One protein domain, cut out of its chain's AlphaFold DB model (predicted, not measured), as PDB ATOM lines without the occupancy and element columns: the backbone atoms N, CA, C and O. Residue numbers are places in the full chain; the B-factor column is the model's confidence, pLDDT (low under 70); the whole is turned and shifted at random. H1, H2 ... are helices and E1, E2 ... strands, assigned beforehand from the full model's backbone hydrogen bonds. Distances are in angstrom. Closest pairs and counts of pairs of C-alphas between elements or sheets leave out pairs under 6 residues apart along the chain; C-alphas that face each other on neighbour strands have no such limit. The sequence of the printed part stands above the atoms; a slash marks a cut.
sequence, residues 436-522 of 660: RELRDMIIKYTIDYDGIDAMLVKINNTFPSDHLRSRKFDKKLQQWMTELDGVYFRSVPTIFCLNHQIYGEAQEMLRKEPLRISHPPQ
ATOM      1  N   ARG A 436     -22.284 -17.616  -0.271       93.56
ATOM      2  CA  ARG A 436     -22.551 -18.849  -1.044       93.56
ATOM      3  C   ARG A 436     -23.730 -18.665  -1.998       93.56
ATOM      4  O   ARG A 436     -23.657 -19.093  -3.140       93.56
ATOM      5  N   GLU A 437     -24.743 -17.933  -1.562       95.00
ATOM      6  CA  GLU A 437     -25.976 -17.623  -2.283       95.00
ATOM      7  C   GLU A 437     -25.680 -16.837  -3.570       95.00
ATOM      8  O   GLU A 437     -26.206 -17.149  -4.636       95.00
ATOM      9  N   LEU A 438     -24.771 -15.855  -3.501       95.19
ATOM     10  CA  LEU A 438     -24.338 -15.098  -4.679       95.19
ATOM     11  C   LEU A 438     -23.429 -15.926  -5.595       95.19
ATOM     12  O   LEU A 438     -23.453 -15.718  -6.808       95.19
ATOM     13  N   ARG A 439     -22.652 -16.875  -5.049       93.94
ATOM     14  CA  ARG A 439     -21.887 -17.829  -5.868       93.94
ATOM     15  C   ARG A 439     -22.823 -18.773  -6.614       93.94
ATOM     16  O   ARG A 439     -22.685 -18.873  -7.826       93.94
ATOM     17  N   ASP A 440     -23.807 -19.365  -5.940       93.38
ATOM     18  CA  ASP A 440     -24.807 -20.265  -6.534       93.38
ATOM     19  C   ASP A 440     -25.663 -19.554  -7.596       93.38
ATOM     20  O   ASP A 440     -25.889 -20.110  -8.671       93.38
ATOM     21  N   MET A 441     -26.062 -18.293  -7.367       91.81
ATOM     22  CA  MET A 441     -26.731 -17.473  -8.390       91.81
ATOM     23  C   MET A 441     -25.858 -17.269  -9.636       91.81
ATOM     24  O   MET A 441     -26.332 -17.462 -10.753       91.81
ATOM     25  N   ILE A 442     -24.587 -16.881  -9.471       91.00
ATOM     26  CA  ILE A 442     -23.674 -16.694 -10.612       91.00
ATOM     27  C   ILE A 442     -23.418 -18.032 -11.315       91.00
ATOM     28  O   ILE A 442     -23.442 -18.082 -12.540       91.00
ATOM     29  N   ILE A 443     -23.229 -19.114 -10.555       90.75
ATOM     30  CA  ILE A 443     -23.079 -20.482 -11.062       90.75
ATOM     31  C   ILE A 443     -24.256 -20.840 -11.967       90.75
ATOM     32  O   ILE A 443     -24.023 -21.148 -13.135       90.75
ATOM     33  N   LYS A 444     -25.496 -20.685 -11.487       87.88
ATOM     34  CA  LYS A 444     -26.714 -20.914 -12.276       87.88
ATOM     35  C   LYS A 444     -26.713 -20.114 -13.583       87.88
ATOM     36  O   LYS A 444     -26.828 -20.703 -14.657       87.88
ATOM     37  N   TYR A 445     -26.474 -18.802 -13.514       85.62
ATOM     38  CA  TYR A 445     -26.388 -17.934 -14.699       85.62
ATOM     39  C   TYR A 445     -25.213 -18.249 -15.649       85.62
ATOM     40  O   TYR A 445     -25.192 -17.733 -16.762       85.62
ATOM     41  N   THR A 446     -24.234 -19.065 -15.242       84.81
ATOM     42  CA  THR A 446     -23.118 -19.510 -16.106       84.81
ATOM     43  C   THR A 446     -23.236 -20.949 -16.609       84.81
ATOM     44  O   THR A 446     -22.440 -21.342 -17.459       84.81
ATOM     45  N   ILE A 447     -24.194 -21.728 -16.097       81.44
ATOM     46  CA  ILE A 447     -24.524 -23.072 -16.598       81.44
ATOM     47  C   ILE A 447     -25.500 -22.974 -17.780       81.44
ATOM     48  O   ILE A 447     -25.336 -23.708 -18.748       81.44
ATOM     49  N   ASP A 448     -26.457 -22.039 -17.708       79.44
ATOM     50  CA  ASP A 448     -27.360 -21.632 -18.800       79.44
ATOM     51  C   ASP A 448     -28.042 -22.797 -19.554       79.44
ATOM     52  O   ASP A 448     -28.001 -22.898 -20.783       79.44
ATOM     53  N   TYR A 449     -28.703 -23.688 -18.801       81.25
ATOM     54  CA  TYR A 449     -29.570 -24.725 -19.377       81.25
ATOM     55  C   TYR A 449     -30.693 -24.129 -20.244       81.25
ATOM     56  O   TYR A 449     -31.020 -24.694 -21.287       81.25
ATOM     57  N   ASP A 450     -31.240 -22.971 -19.858       83.56
ATOM     58  CA  ASP A 450     -32.253 -22.254 -20.645       83.56
ATOM     59  C   ASP A 450     -31.695 -21.835 -22.020       83.56
ATOM     60  O   ASP A 450     -32.387 -21.941 -23.032       83.56
ATOM     61  N   GLY A 451     -30.423 -21.424 -22.093       83.19
ATOM     62  CA  GLY A 451     -29.705 -21.149 -23.339       83.19
ATOM     63  C   GLY A 451     -29.454 -22.386 -24.212       83.19
ATOM     64  O   GLY A 451     -29.455 -22.268 -25.442       83.19
ATOM     65  N   ILE A 452     -29.294 -23.572 -23.612       81.44
ATOM     66  CA  ILE A 452     -29.224 -24.853 -24.338       81.44
ATOM     67  C   ILE A 452     -30.588 -25.192 -24.951       81.44
ATOM     68  O   ILE A 452     -30.666 -25.446 -26.152       81.44
ATOM     69  N   ASP A 453     -31.673 -25.130 -24.178       84.44
ATOM     70  CA  ASP A 453     -33.020 -25.420 -24.691       84.44
ATOM     71  C   ASP A 453     -33.444 -24.396 -25.760       84.44
ATOM     72  O   ASP A 453     -33.838 -24.758 -26.870       84.44
ATOM     73  N   ALA A 454     -33.218 -23.101 -25.509       84.31
ATOM     74  CA  ALA A 454     -33.431 -22.040 -26.491       84.31
ATOM     75  C   ALA A 454     -32.564 -22.201 -27.758       84.31
ATOM     76  O   ALA A 454     -32.951 -21.730 -28.834       84.31
ATOM     77  N   MET A 455     -31.410 -22.879 -27.679       79.25
ATOM     78  CA  MET A 455     -30.643 -23.275 -28.861       79.25
ATOM     79  C   MET A 455     -31.317 -24.411 -29.634       79.25
ATOM     80  O   MET A 455     -31.416 -24.303 -30.858       79.25
ATOM     81  N   LEU A 456     -31.795 -25.462 -28.968       80.06
ATOM     82  CA  LEU A 456     -32.492 -26.575 -29.623       80.06
ATOM     83  C   LEU A 456     -33.778 -26.083 -30.317       80.06
ATOM     84  O   LEU A 456     -33.948 -26.291 -31.522       80.06
ATOM     85  N   VAL A 457     -34.577 -25.261 -29.620       84.06
ATOM     86  CA  VAL A 457     -35.699 -24.481 -30.178       84.06
ATOM     87  C   VAL A 457     -35.271 -23.712 -31.432       84.06
ATOM     88  O   VAL A 457     -35.927 -23.770 -32.476       84.06
ATOM     89  N   LYS A 458     -34.163 -22.965 -31.364       83.31
ATOM     90  CA  LYS A 458     -33.668 -22.154 -32.484       83.31
ATOM     91  C   LYS A 458     -33.202 -23.010 -33.663       83.31
ATOM     92  O   LYS A 458     -33.358 -22.574 -34.802       83.31
ATOM     93  N   ILE A 459     -32.644 -24.195 -33.422       76.56
ATOM     94  CA  ILE A 459     -32.197 -25.131 -34.462       76.56
ATOM     95  C   ILE A 459     -33.396 -25.687 -35.218       76.56
ATOM     96  O   ILE A 459     -33.444 -25.529 -36.439       76.56
ATOM     97  N   ASN A 460     -34.394 -26.205 -34.501       77.06
ATOM     98  CA  ASN A 460     -35.655 -26.676 -35.075       77.06
ATOM     99  C   ASN A 460     -36.294 -25.590 -35.959       77.06
ATOM    100  O   ASN A 460     -36.509 -25.787 -37.153       77.06
ATOM    101  N   ASN A 461     -36.435 -24.373 -35.423       82.25
ATOM    102  CA  ASN A 461     -36.983 -23.227 -36.156       82.25
ATOM    103  C   ASN A 461     -36.105 -22.725 -37.332       82.25
ATOM    104  O   ASN A 461     -36.599 -22.033 -38.221       82.25
ATOM    105  N   THR A 462     -34.803 -23.042 -37.372       80.00
ATOM    106  CA  THR A 462     -33.870 -22.607 -38.442       80.00
ATOM    107  C   THR A 462     -33.790 -23.601 -39.612       80.00
ATOM    108  O   THR A 462     -33.315 -23.244 -40.707       80.00
ATOM    109  N   PHE A 463     -34.243 -24.838 -39.396       70.69
ATOM    110  CA  PHE A 463     -34.097 -25.969 -40.308       70.69
ATOM    111  C   PHE A 463     -35.436 -26.693 -40.557       70.69
ATOM    112  O   PHE A 463     -35.567 -27.860 -40.197       70.69
ATOM    113  N   PRO A 464     -36.410 -26.041 -41.224       66.81
ATOM    114  CA  PRO A 464     -37.684 -26.671 -41.568       66.81
ATOM    115  C   PRO A 464     -37.507 -27.908 -42.467       66.81
ATOM    116  O   PRO A 464     -36.599 -27.957 -43.311       66.81
ATOM    117  N   SER A 465     -38.433 -28.860 -42.310       63.69
ATOM    118  CA  SER A 465     -38.542 -30.169 -42.978       63.69
ATOM    119  C   SER A 465     -38.040 -30.193 -44.425       63.69
ATOM    120  O   SER A 465     -37.224 -31.035 -44.812       63.69
ATOM    121  N   ASP A 466     -38.498 -29.226 -45.224       64.88
ATOM    122  CA  ASP A 466     -38.276 -29.078 -46.665       64.88
ATOM    123  C   ASP A 466     -36.804 -29.142 -47.091       64.88
ATOM    124  O   ASP A 466     -36.486 -29.422 -48.250       64.88
ATOM    125  N   HIS A 467     -35.882 -28.796 -46.193       65.25
ATOM    126  CA  HIS A 467     -34.477 -28.616 -46.540       65.25
ATOM    127  C   HIS A 467     -33.648 -29.903 -46.425       65.25
ATOM    128  O   HIS A 467     -32.666 -30.033 -47.157       65.25
ATOM    129  N   LEU A 468     -34.056 -30.873 -45.601       61.97
ATOM    130  CA  LEU A 468     -33.253 -32.042 -45.189       61.97
ATOM    131  C   LEU A 468     -32.678 -32.889 -46.332       61.97
ATOM    132  O   LEU A 468     -31.624 -33.499 -46.187       61.97
ATOM    133  N   ARG A 469     -33.357 -32.948 -47.486       66.62
ATOM    134  CA  ARG A 469     -32.918 -33.736 -48.658       66.62
ATOM    135  C   ARG A 469     -32.042 -32.950 -49.644       66.62
ATOM    136  O   ARG A 469     -31.741 -33.437 -50.734       66.62
ATOM    137  N   SER A 470     -31.651 -31.723 -49.308       74.81
ATOM    138  CA  SER A 470     -30.911 -30.823 -50.195       74.81
ATOM    139  C   SER A 470     -29.425 -30.779 -49.855       74.81
ATOM    140  O   SER A 470     -29.066 -30.458 -48.733       74.81
ATOM    141  N   ARG A 471     -28.531 -30.879 -50.850       75.62
ATOM    142  CA  ARG A 471     -27.082 -30.597 -50.666       75.62
ATOM    143  C   ARG A 471     -26.770 -29.161 -50.194       75.62
ATOM    144  O   ARG A 471     -25.612 -28.814 -49.961       75.62
ATOM    145  N   LYS A 472     -27.780 -28.284 -50.132       78.06
ATOM    146  CA  LYS A 472     -27.689 -26.959 -49.500       78.06
ATOM    147  C   LYS A 472     -27.869 -27.027 -47.981       78.06
ATOM    148  O   LYS A 472     -27.319 -26.170 -47.303       78.06
ATOM    149  N   PHE A 473     -28.602 -28.018 -47.468       75.19
ATOM    150  CA  PHE A 473     -28.765 -28.274 -46.039       75.19
ATOM    151  C   PHE A 473     -27.428 -28.662 -45.424       75.19
ATOM    152  O   PHE A 473     -26.964 -27.908 -44.585       75.19
ATOM    153  N   ASP A 474     -26.744 -29.691 -45.936       74.75
ATOM    154  CA  ASP A 474     -25.421 -30.118 -45.443       74.75
ATOM    155  C   ASP A 474     -24.452 -28.932 -45.322       74.75
ATOM    156  O   ASP A 474     -23.796 -28.748 -44.303       74.75
ATOM    157  N   LYS A 475     -24.414 -28.063 -46.344       80.94
ATOM    158  CA  LYS A 475     -23.567 -26.863 -46.357       80.94
ATOM    159  C   LYS A 475     -24.029 -25.770 -45.396       80.94
ATOM    160  O   LYS A 475     -23.182 -25.176 -44.739       80.94
ATOM    161  N   LYS A 476     -25.334 -25.480 -45.317       78.31
ATOM    162  CA  LYS A 476     -25.882 -24.474 -44.388       78.31
ATOM    163  C   LYS A 476     -25.715 -24.942 -42.943       78.31
ATOM    164  O   LYS A 476     -25.344 -24.137 -42.105       78.31
ATOM    165  N   LEU A 477     -25.940 -26.226 -42.670       73.94
ATOM    166  CA  LEU A 477     -25.764 -26.859 -41.369       73.94
ATOM    167  C   LEU A 477     -24.287 -26.929 -40.982       73.94
ATOM    168  O   LEU A 477     -23.959 -26.527 -39.881       73.94
ATOM    169  N   GLN A 478     -23.380 -27.321 -41.882       75.62
ATOM    170  CA  GLN A 478     -21.938 -27.297 -41.612       75.62
ATOM    171  C   GLN A 478     -21.410 -25.866 -41.413       75.62
ATOM    172  O   GLN A 478     -20.567 -25.641 -40.545       75.62
ATOM    173  N   GLN A 479     -21.924 -24.882 -42.161       80.75
ATOM    174  CA  GLN A 479     -21.653 -23.466 -41.893       80.75
ATOM    175  C   GLN A 479     -22.160 -23.083 -40.498       80.75
ATOM    176  O   GLN A 479     -21.398 -22.511 -39.727       80.75
ATOM    177  N   TRP A 480     -23.396 -23.447 -40.147       73.75
ATOM    178  CA  TRP A 480     -23.961 -23.170 -38.827       73.75
ATOM    179  C   TRP A 480     -23.157 -23.845 -37.716       73.75
ATOM    180  O   TRP A 480     -22.799 -23.182 -36.763       73.75
ATOM    181  N   MET A 481     -22.754 -25.108 -37.870       72.38
ATOM    182  CA  MET A 481     -21.841 -25.789 -36.947       72.38
ATOM    183  C   MET A 481     -20.485 -25.095 -36.839       72.38
ATOM    184  O   MET A 481     -19.900 -25.104 -35.770       72.38
ATOM    185  N   THR A 482     -19.988 -24.461 -37.904       76.00
ATOM    186  CA  THR A 482     -18.743 -23.673 -37.853       76.00
ATOM    187  C   THR A 482     -18.956 -22.345 -37.113       76.00
ATOM    188  O   THR A 482     -18.088 -21.903 -36.363       76.00
ATOM    189  N   GLU A 483     -20.125 -21.720 -37.285       74.00
ATOM    190  CA  GLU A 483     -20.567 -20.549 -36.517       74.00
ATOM    191  C   GLU A 483     -20.821 -20.909 -35.035       74.00
ATOM    192  O   GLU A 483     -20.528 -20.099 -34.160       74.00
ATOM    193  N   LEU A 484     -21.287 -22.132 -34.742       66.81
ATOM    194  CA  LEU A 484     -21.511 -22.683 -33.400       66.81
ATOM    195  C   LEU A 484     -20.208 -23.129 -32.711       66.81
ATOM    196  O   LEU A 484     -19.994 -22.776 -31.557       66.81
ATOM    197  N   ASP A 485     -19.306 -23.851 -33.383       64.81
ATOM    198  CA  ASP A 485     -18.013 -24.286 -32.817       64.81
ATOM    199  C   ASP A 485     -17.132 -23.076 -32.424       64.81
ATOM    200  O   ASP A 485     -16.297 -23.172 -31.524       64.81
ATOM    201  N   GLY A 486     -17.351 -21.908 -33.043       58.75
ATOM    202  CA  GLY A 486     -16.773 -20.624 -32.624       58.75
ATOM    203  C   GLY A 486     -17.462 -19.949 -31.422       58.75
ATOM    204  O   GLY A 486     -16.945 -18.957 -30.907       58.75
ATOM    205  N   VAL A 487     -18.609 -20.465 -30.971       54.91
ATOM    206  CA  VAL A 487     -19.494 -19.914 -29.927       54.91
ATOM    207  C   VAL A 487     -19.741 -20.968 -28.825       54.91
ATOM    208  O   VAL A 487     -20.858 -21.278 -28.452       54.91
ATOM    209  N   TYR A 488     -18.662 -21.471 -28.222       51.03
ATOM    210  CA  TYR A 488     -18.646 -22.109 -26.887       51.03
ATOM    211  C   TYR A 488     -19.298 -23.500 -26.660       51.03
ATOM    212  O   TYR A 488     -19.021 -24.081 -25.612       51.03
ATOM    213  N   PHE A 489     -20.055 -24.116 -27.577       55.88
ATOM    214  CA  PHE A 489     -20.833 -25.346 -27.252       55.88
ATOM    215  C   PHE A 489     -20.037 -26.608 -26.859       55.88
ATOM    216  O   PHE A 489     -20.612 -27.557 -26.336       55.88
ATOM    217  N   ARG A 490     -18.708 -26.630 -27.037       53.25
ATOM    218  CA  ARG A 490     -17.842 -27.727 -26.549       53.25
ATOM    219  C   ARG A 490     -17.080 -27.421 -25.260       53.25
ATOM    220  O   ARG A 490     -16.443 -28.320 -24.711       53.25
ATOM    221  N   SER A 491     -17.089 -26.181 -24.767       52.25
ATOM    222  CA  SER A 491     -16.485 -25.893 -23.464       52.25
ATOM    223  C   SER A 491     -17.431 -26.333 -22.355       52.25
ATOM    224  O   SER A 491     -18.506 -25.757 -22.213       52.25
ATOM    225  N   VAL A 492     -16.989 -27.289 -21.525       60.19
ATOM    226  CA  VAL A 492     -17.491 -27.430 -20.146       60.19
ATOM    227  C   VAL A 492     -17.545 -26.009 -19.562       60.19
ATOM    228  O   VAL A 492     -16.506 -25.338 -19.628       60.19
ATOM    229  N   PRO A 493     -18.705 -25.499 -19.094       65.12
ATOM    230  CA  PRO A 493     -18.872 -24.072 -18.833       65.12
ATOM    231  C   PRO A 493     -17.727 -23.512 -17.991       65.12
ATOM    232  O   PRO A 493     -17.367 -24.099 -16.974       65.12
ATOM    233  N   THR A 494     -17.109 -22.410 -18.436       67.88
ATOM    234  CA  THR A 494     -15.751 -22.001 -18.002       67.88
ATOM    235  C   THR A 494     -15.546 -22.002 -16.481       67.88
ATOM    236  O   THR A 494     -14.438 -22.251 -16.011       67.88
ATOM    237  N   ILE A 495     -16.617 -21.771 -15.714       68.19
ATOM    238  CA  ILE A 495     -16.671 -21.846 -14.252       68.19
ATOM    239  C   ILE A 495     -16.154 -23.176 -13.662       68.19
ATOM    240  O   ILE A 495     -15.392 -23.146 -12.694       68.19
ATOM    241  N   PHE A 496     -16.447 -24.320 -14.292       69.56
ATOM    242  CA  PHE A 496     -15.936 -25.642 -13.900       69.56
ATOM    243  C   PHE A 496     -14.407 -25.740 -14.033       69.56
ATOM    244  O   PHE A 496     -13.758 -26.472 -13.290       69.56
ATOM    245  N   CYS A 497     -13.800 -24.972 -14.940       75.62
ATOM    246  CA  CYS A 497     -12.354 -24.961 -15.158       75.62
ATOM    247  C   CYS A 497     -11.591 -23.977 -14.246       75.62
ATOM    248  O   CYS A 497     -10.374 -23.860 -14.384       75.62
ATOM    249  N   LEU A 498     -12.263 -23.242 -13.345       78.81
ATOM    250  CA  LEU A 498     -11.622 -22.184 -12.548       78.81
ATOM    251  C   LEU A 498     -10.935 -22.681 -11.269       78.81
ATOM    252  O   LEU A 498      -9.850 -22.200 -10.941       78.81
ATOM    253  N   ASN A 499     -11.586 -23.559 -10.500       85.38
ATOM    254  CA  ASN A 499     -11.134 -23.984  -9.169       85.38
ATOM    255  C   ASN A 499     -11.934 -25.208  -8.675       85.38
ATOM    256  O   ASN A 499     -13.129 -25.294  -8.943       85.38
ATOM    257  N   HIS A 500     -11.318 -26.108  -7.898       88.50
ATOM    258  CA  HIS A 500     -11.986 -27.311  -7.373       88.50
ATOM    259  C   HIS A 500     -13.190 -27.036  -6.452       88.50
ATOM    260  O   HIS A 500     -14.169 -27.775  -6.524       88.50
ATOM    261  N   GLN A 501     -13.165 -25.983  -5.627       90.88
ATOM    262  CA  GLN A 501     -14.325 -25.601  -4.815       90.88
ATOM    263  C   GLN A 501     -15.475 -25.132  -5.714       90.88
ATOM    264  O   GLN A 501     -16.599 -25.598  -5.570       90.88
ATOM    265  N   ILE A 502     -15.178 -24.260  -6.683       89.75
ATOM    266  CA  ILE A 502     -16.167 -23.747  -7.642       89.75
ATOM    267  C   ILE A 502     -16.756 -24.896  -8.478       89.75
ATOM    268  O   ILE A 502     -17.962 -24.932  -8.691       89.75
ATOM    269  N   TYR A 503     -15.930 -25.862  -8.894       89.00
ATOM    270  CA  TYR A 503     -16.380 -27.086  -9.565       89.00
ATOM    271  C   TYR A 503     -17.339 -27.900  -8.686       89.00
ATOM    272  O   TYR A 503     -18.377 -28.334  -9.173       89.00
ATOM    273  N   GLY A 504     -17.026 -28.078  -7.397       91.56
ATOM    274  CA  GLY A 504     -17.889 -28.788  -6.449       91.56
ATOM    275  C   GLY A 504     -19.235 -28.090  -6.229       91.56
ATOM    276  O   GLY A 504     -20.274 -28.736  -6.320       91.56
ATOM    277  N   GLU A 505     -19.225 -26.772  -6.013       92.69
ATOM    278  CA  GLU A 505     -20.439 -25.952  -5.864       92.69
ATOM    279  C   GLU A 505     -21.288 -25.972  -7.147       92.69
ATOM    280  O   GLU A 505     -22.504 -26.150  -7.095       92.69
ATOM    281  N   ALA A 506     -20.651 -25.893  -8.319       89.56
ATOM    282  CA  ALA A 506     -21.338 -25.978  -9.602       89.56
ATOM    283  C   ALA A 506     -21.872 -27.387  -9.906       89.56
ATOM    284  O   ALA A 506     -22.980 -27.513 -10.420       89.56
ATOM    285  N   GLN A 507     -21.156 -28.454  -9.538       88.25
ATOM    286  CA  GLN A 507     -21.653 -29.830  -9.643       88.25
ATOM    287  C   GLN A 507     -22.824 -30.084  -8.678       88.25
ATOM    288  O   GLN A 507     -23.741 -30.831  -9.012       88.25
ATOM    289  N   GLU A 508     -22.831 -29.451  -7.502       91.00
ATOM    290  CA  GLU A 508     -23.977 -29.465  -6.587       91.00
ATOM    291  C   GLU A 508     -25.215 -28.822  -7.238       91.00
ATOM    292  O   GLU A 508     -26.314 -29.355  -7.114       91.00
ATOM    293  N   MET A 509     -25.039 -27.732  -7.995       89.69
ATOM    294  CA  MET A 509     -26.118 -27.091  -8.759       89.69
ATOM    295  C   MET A 509     -26.585 -27.935  -9.962       89.69
ATOM    296  O   MET A 509     -27.790 -28.133 -10.107       89.69
ATOM    297  N   LEU A 510     -25.677 -28.535 -10.752       85.81
ATOM    298  CA  LEU A 510     -26.029 -29.479 -11.840       85.81
ATOM    299  C   LEU A 510     -26.828 -30.707 -11.355       85.81
ATOM    300  O   LEU A 510     -27.508 -31.363 -12.143       85.81
ATOM    301  N   ARG A 511     -26.709 -31.050 -10.066       88.94
ATOM    302  CA  ARG A 511     -27.451 -32.142  -9.422       88.94
ATOM    303  C   ARG A 511     -28.798 -31.708  -8.829       88.94
ATOM    304  O   ARG A 511     -29.616 -32.576  -8.549       88.94
ATOM    305  N   LYS A 512     -29.021 -30.406  -8.616       90.69
ATOM    306  CA  LYS A 512     -30.278 -29.841  -8.085       90.69
ATOM    307  C   LYS A 512     -31.240 -29.401  -9.181       90.69
ATOM    308  O   LYS A 512     -32.446 -29.498  -8.991       90.69
ATOM    309  N   GLU A 513     -30.719 -28.878 -10.289       90.38
ATOM    310  CA  GLU A 513     -31.540 -28.337 -11.372       90.38
ATOM    311  C   GLU A 513     -31.599 -29.323 -12.547       90.38
ATOM    312  O   GLU A 513     -30.542 -29.764 -13.015       90.38
ATOM    313  N   PRO A 514     -32.801 -29.691 -13.031       91.56
ATOM    314  CA  PRO A 514     -32.929 -30.607 -14.151       91.56
ATOM    315  C   PRO A 514     -32.481 -29.939 -15.452       91.56
ATOM    316  O   PRO A 514     -32.835 -28.792 -15.730       91.56
ATOM    317  N   LEU A 515     -31.770 -30.686 -16.296       90.50
ATOM    318  CA  LEU A 515     -31.575 -30.298 -17.691       90.50
ATOM    319  C   LEU A 515     -32.925 -30.423 -18.410       90.50
ATOM    320  O   LEU A 515     -33.365 -31.537 -18.696       90.50
ATOM    321  N   ARG A 516     -33.587 -29.296 -18.681       91.56
ATOM    322  CA  ARG A 516     -34.830 -29.250 -19.459       91.56
ATOM    323  C   ARG A 516     -34.519 -29.257 -20.956       91.56
ATOM    324  O   ARG A 516     -33.672 -28.501 -21.416       91.56
ATOM    325  N   ILE A 517     -35.227 -30.104 -21.694       89.81
ATOM    326  CA  ILE A 517     -35.228 -30.185 -23.155       89.81
ATOM    327  C   ILE A 517     -36.701 -30.163 -23.572       89.81
ATOM    328  O   ILE A 517     -37.371 -31.195 -23.548       89.81
ATOM    329  N   SER A 518     -37.226 -28.979 -23.882       89.25
ATOM    330  CA  SER A 518     -38.629 -28.797 -24.275       89.25
ATOM    331  C   SER A 518     -38.858 -28.998 -25.773       89.25
ATOM    332  O   SER A 518     -39.976 -29.263 -26.201       89.25
ATOM    333  N   HIS A 519     -37.800 -28.865 -26.577       81.56
ATOM    334  CA  HIS A 519     -37.839 -29.052 -28.026       81.56
ATOM    335  C   HIS A 519     -36.648 -29.928 -28.458       81.56
ATOM    336  O   HIS A 519     -35.596 -29.388 -28.814       81.56
ATOM    337  N   PRO A 520     -36.755 -31.271 -28.409       77.81
ATOM    338  CA  PRO A 520     -35.713 -32.158 -28.934       77.81
ATOM    339  C   PRO A 520     -35.441 -31.863 -30.428       77.81
ATOM    340  O   PRO A 520     -36.323 -31.353 -31.115       77.81
ATOM    341  N   PRO A 521     -34.242 -32.139 -30.982       72.50
ATOM    342  CA  PRO A 521     -33.950 -31.830 -32.384       72.50
ATOM    343  C   PRO A 521     -34.932 -32.550 -33.315       72.50
ATOM    344  O   PRO A 521     -34.988 -33.767 -33.250       72.50
ATOM    345  N   GLN A 522     -35.656 -31.886 -34.225       69.38
ATOM    346  CA  GLN A 522     -36.735 -32.574 -34.975       69.38
ATOM    347  C   GLN A 522     -36.259 -33.734 -35.877       69.38
ATOM    348  O   GLN A 522     -37.072 -34.529 -36.357       69.38
TER     349      GLN A 522
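What this domain is: This is residues 436 to 522 of the 660 residues of an uncharacterized protein of Venturia effusa (UniProt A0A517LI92). The model is a long, open frame: H1 and H2 run end to end along one long side, H3 and the stretch to H4 return along the other, and H5 crosses one end on H1. E1 runs beside H2. The 87 printed residues, mostly helix, hold five named helices, then one strand; they are loose, with a radius of gyration of the C-alphas of 16.4 A and spans of 51 by 24 by 16 A.

How they stand to each other: H3, residues 471 to 485, touches no helix; residues 482 to 488 stand free. With residues 505 to 509 alone, H5, residues 500 to 512, touches H1, residues 436 to 447, about perpendicular at 74 degrees; the closest C-alphas, Ile 443 and Ala 506, are 5.9 A apart. With residues 502 to 506 alone it touches H4, residues 494 to 497; the closest C-alphas, Phe 496 and Tyr 503, are 4.6 A apart. E1, residues 515 to 517, pairs with no named strand; its closest C-alpha to H2, residues 449 to 462, is Ile 517, 5.5 A from that of Asp 453. Every O i to N i+4 pair is within hydrogen-bond range in H1, H2 and H5, and 10 of 11 in H3; H4 is too short for one.

Where its parts are: H3 measures 21.0 A, H2 19.7 A, from first to last C-alpha. H1 begins at C-alpha 436 (-22.551, -18.849, -1.044); E1 ends at C-alpha 517 (-35.228, -30.185, -23.155).

The domain as a whole: The printed part has no cut and no long link; pLDDT is under 70 at residues 464 to 469, 484 to 496 and 522.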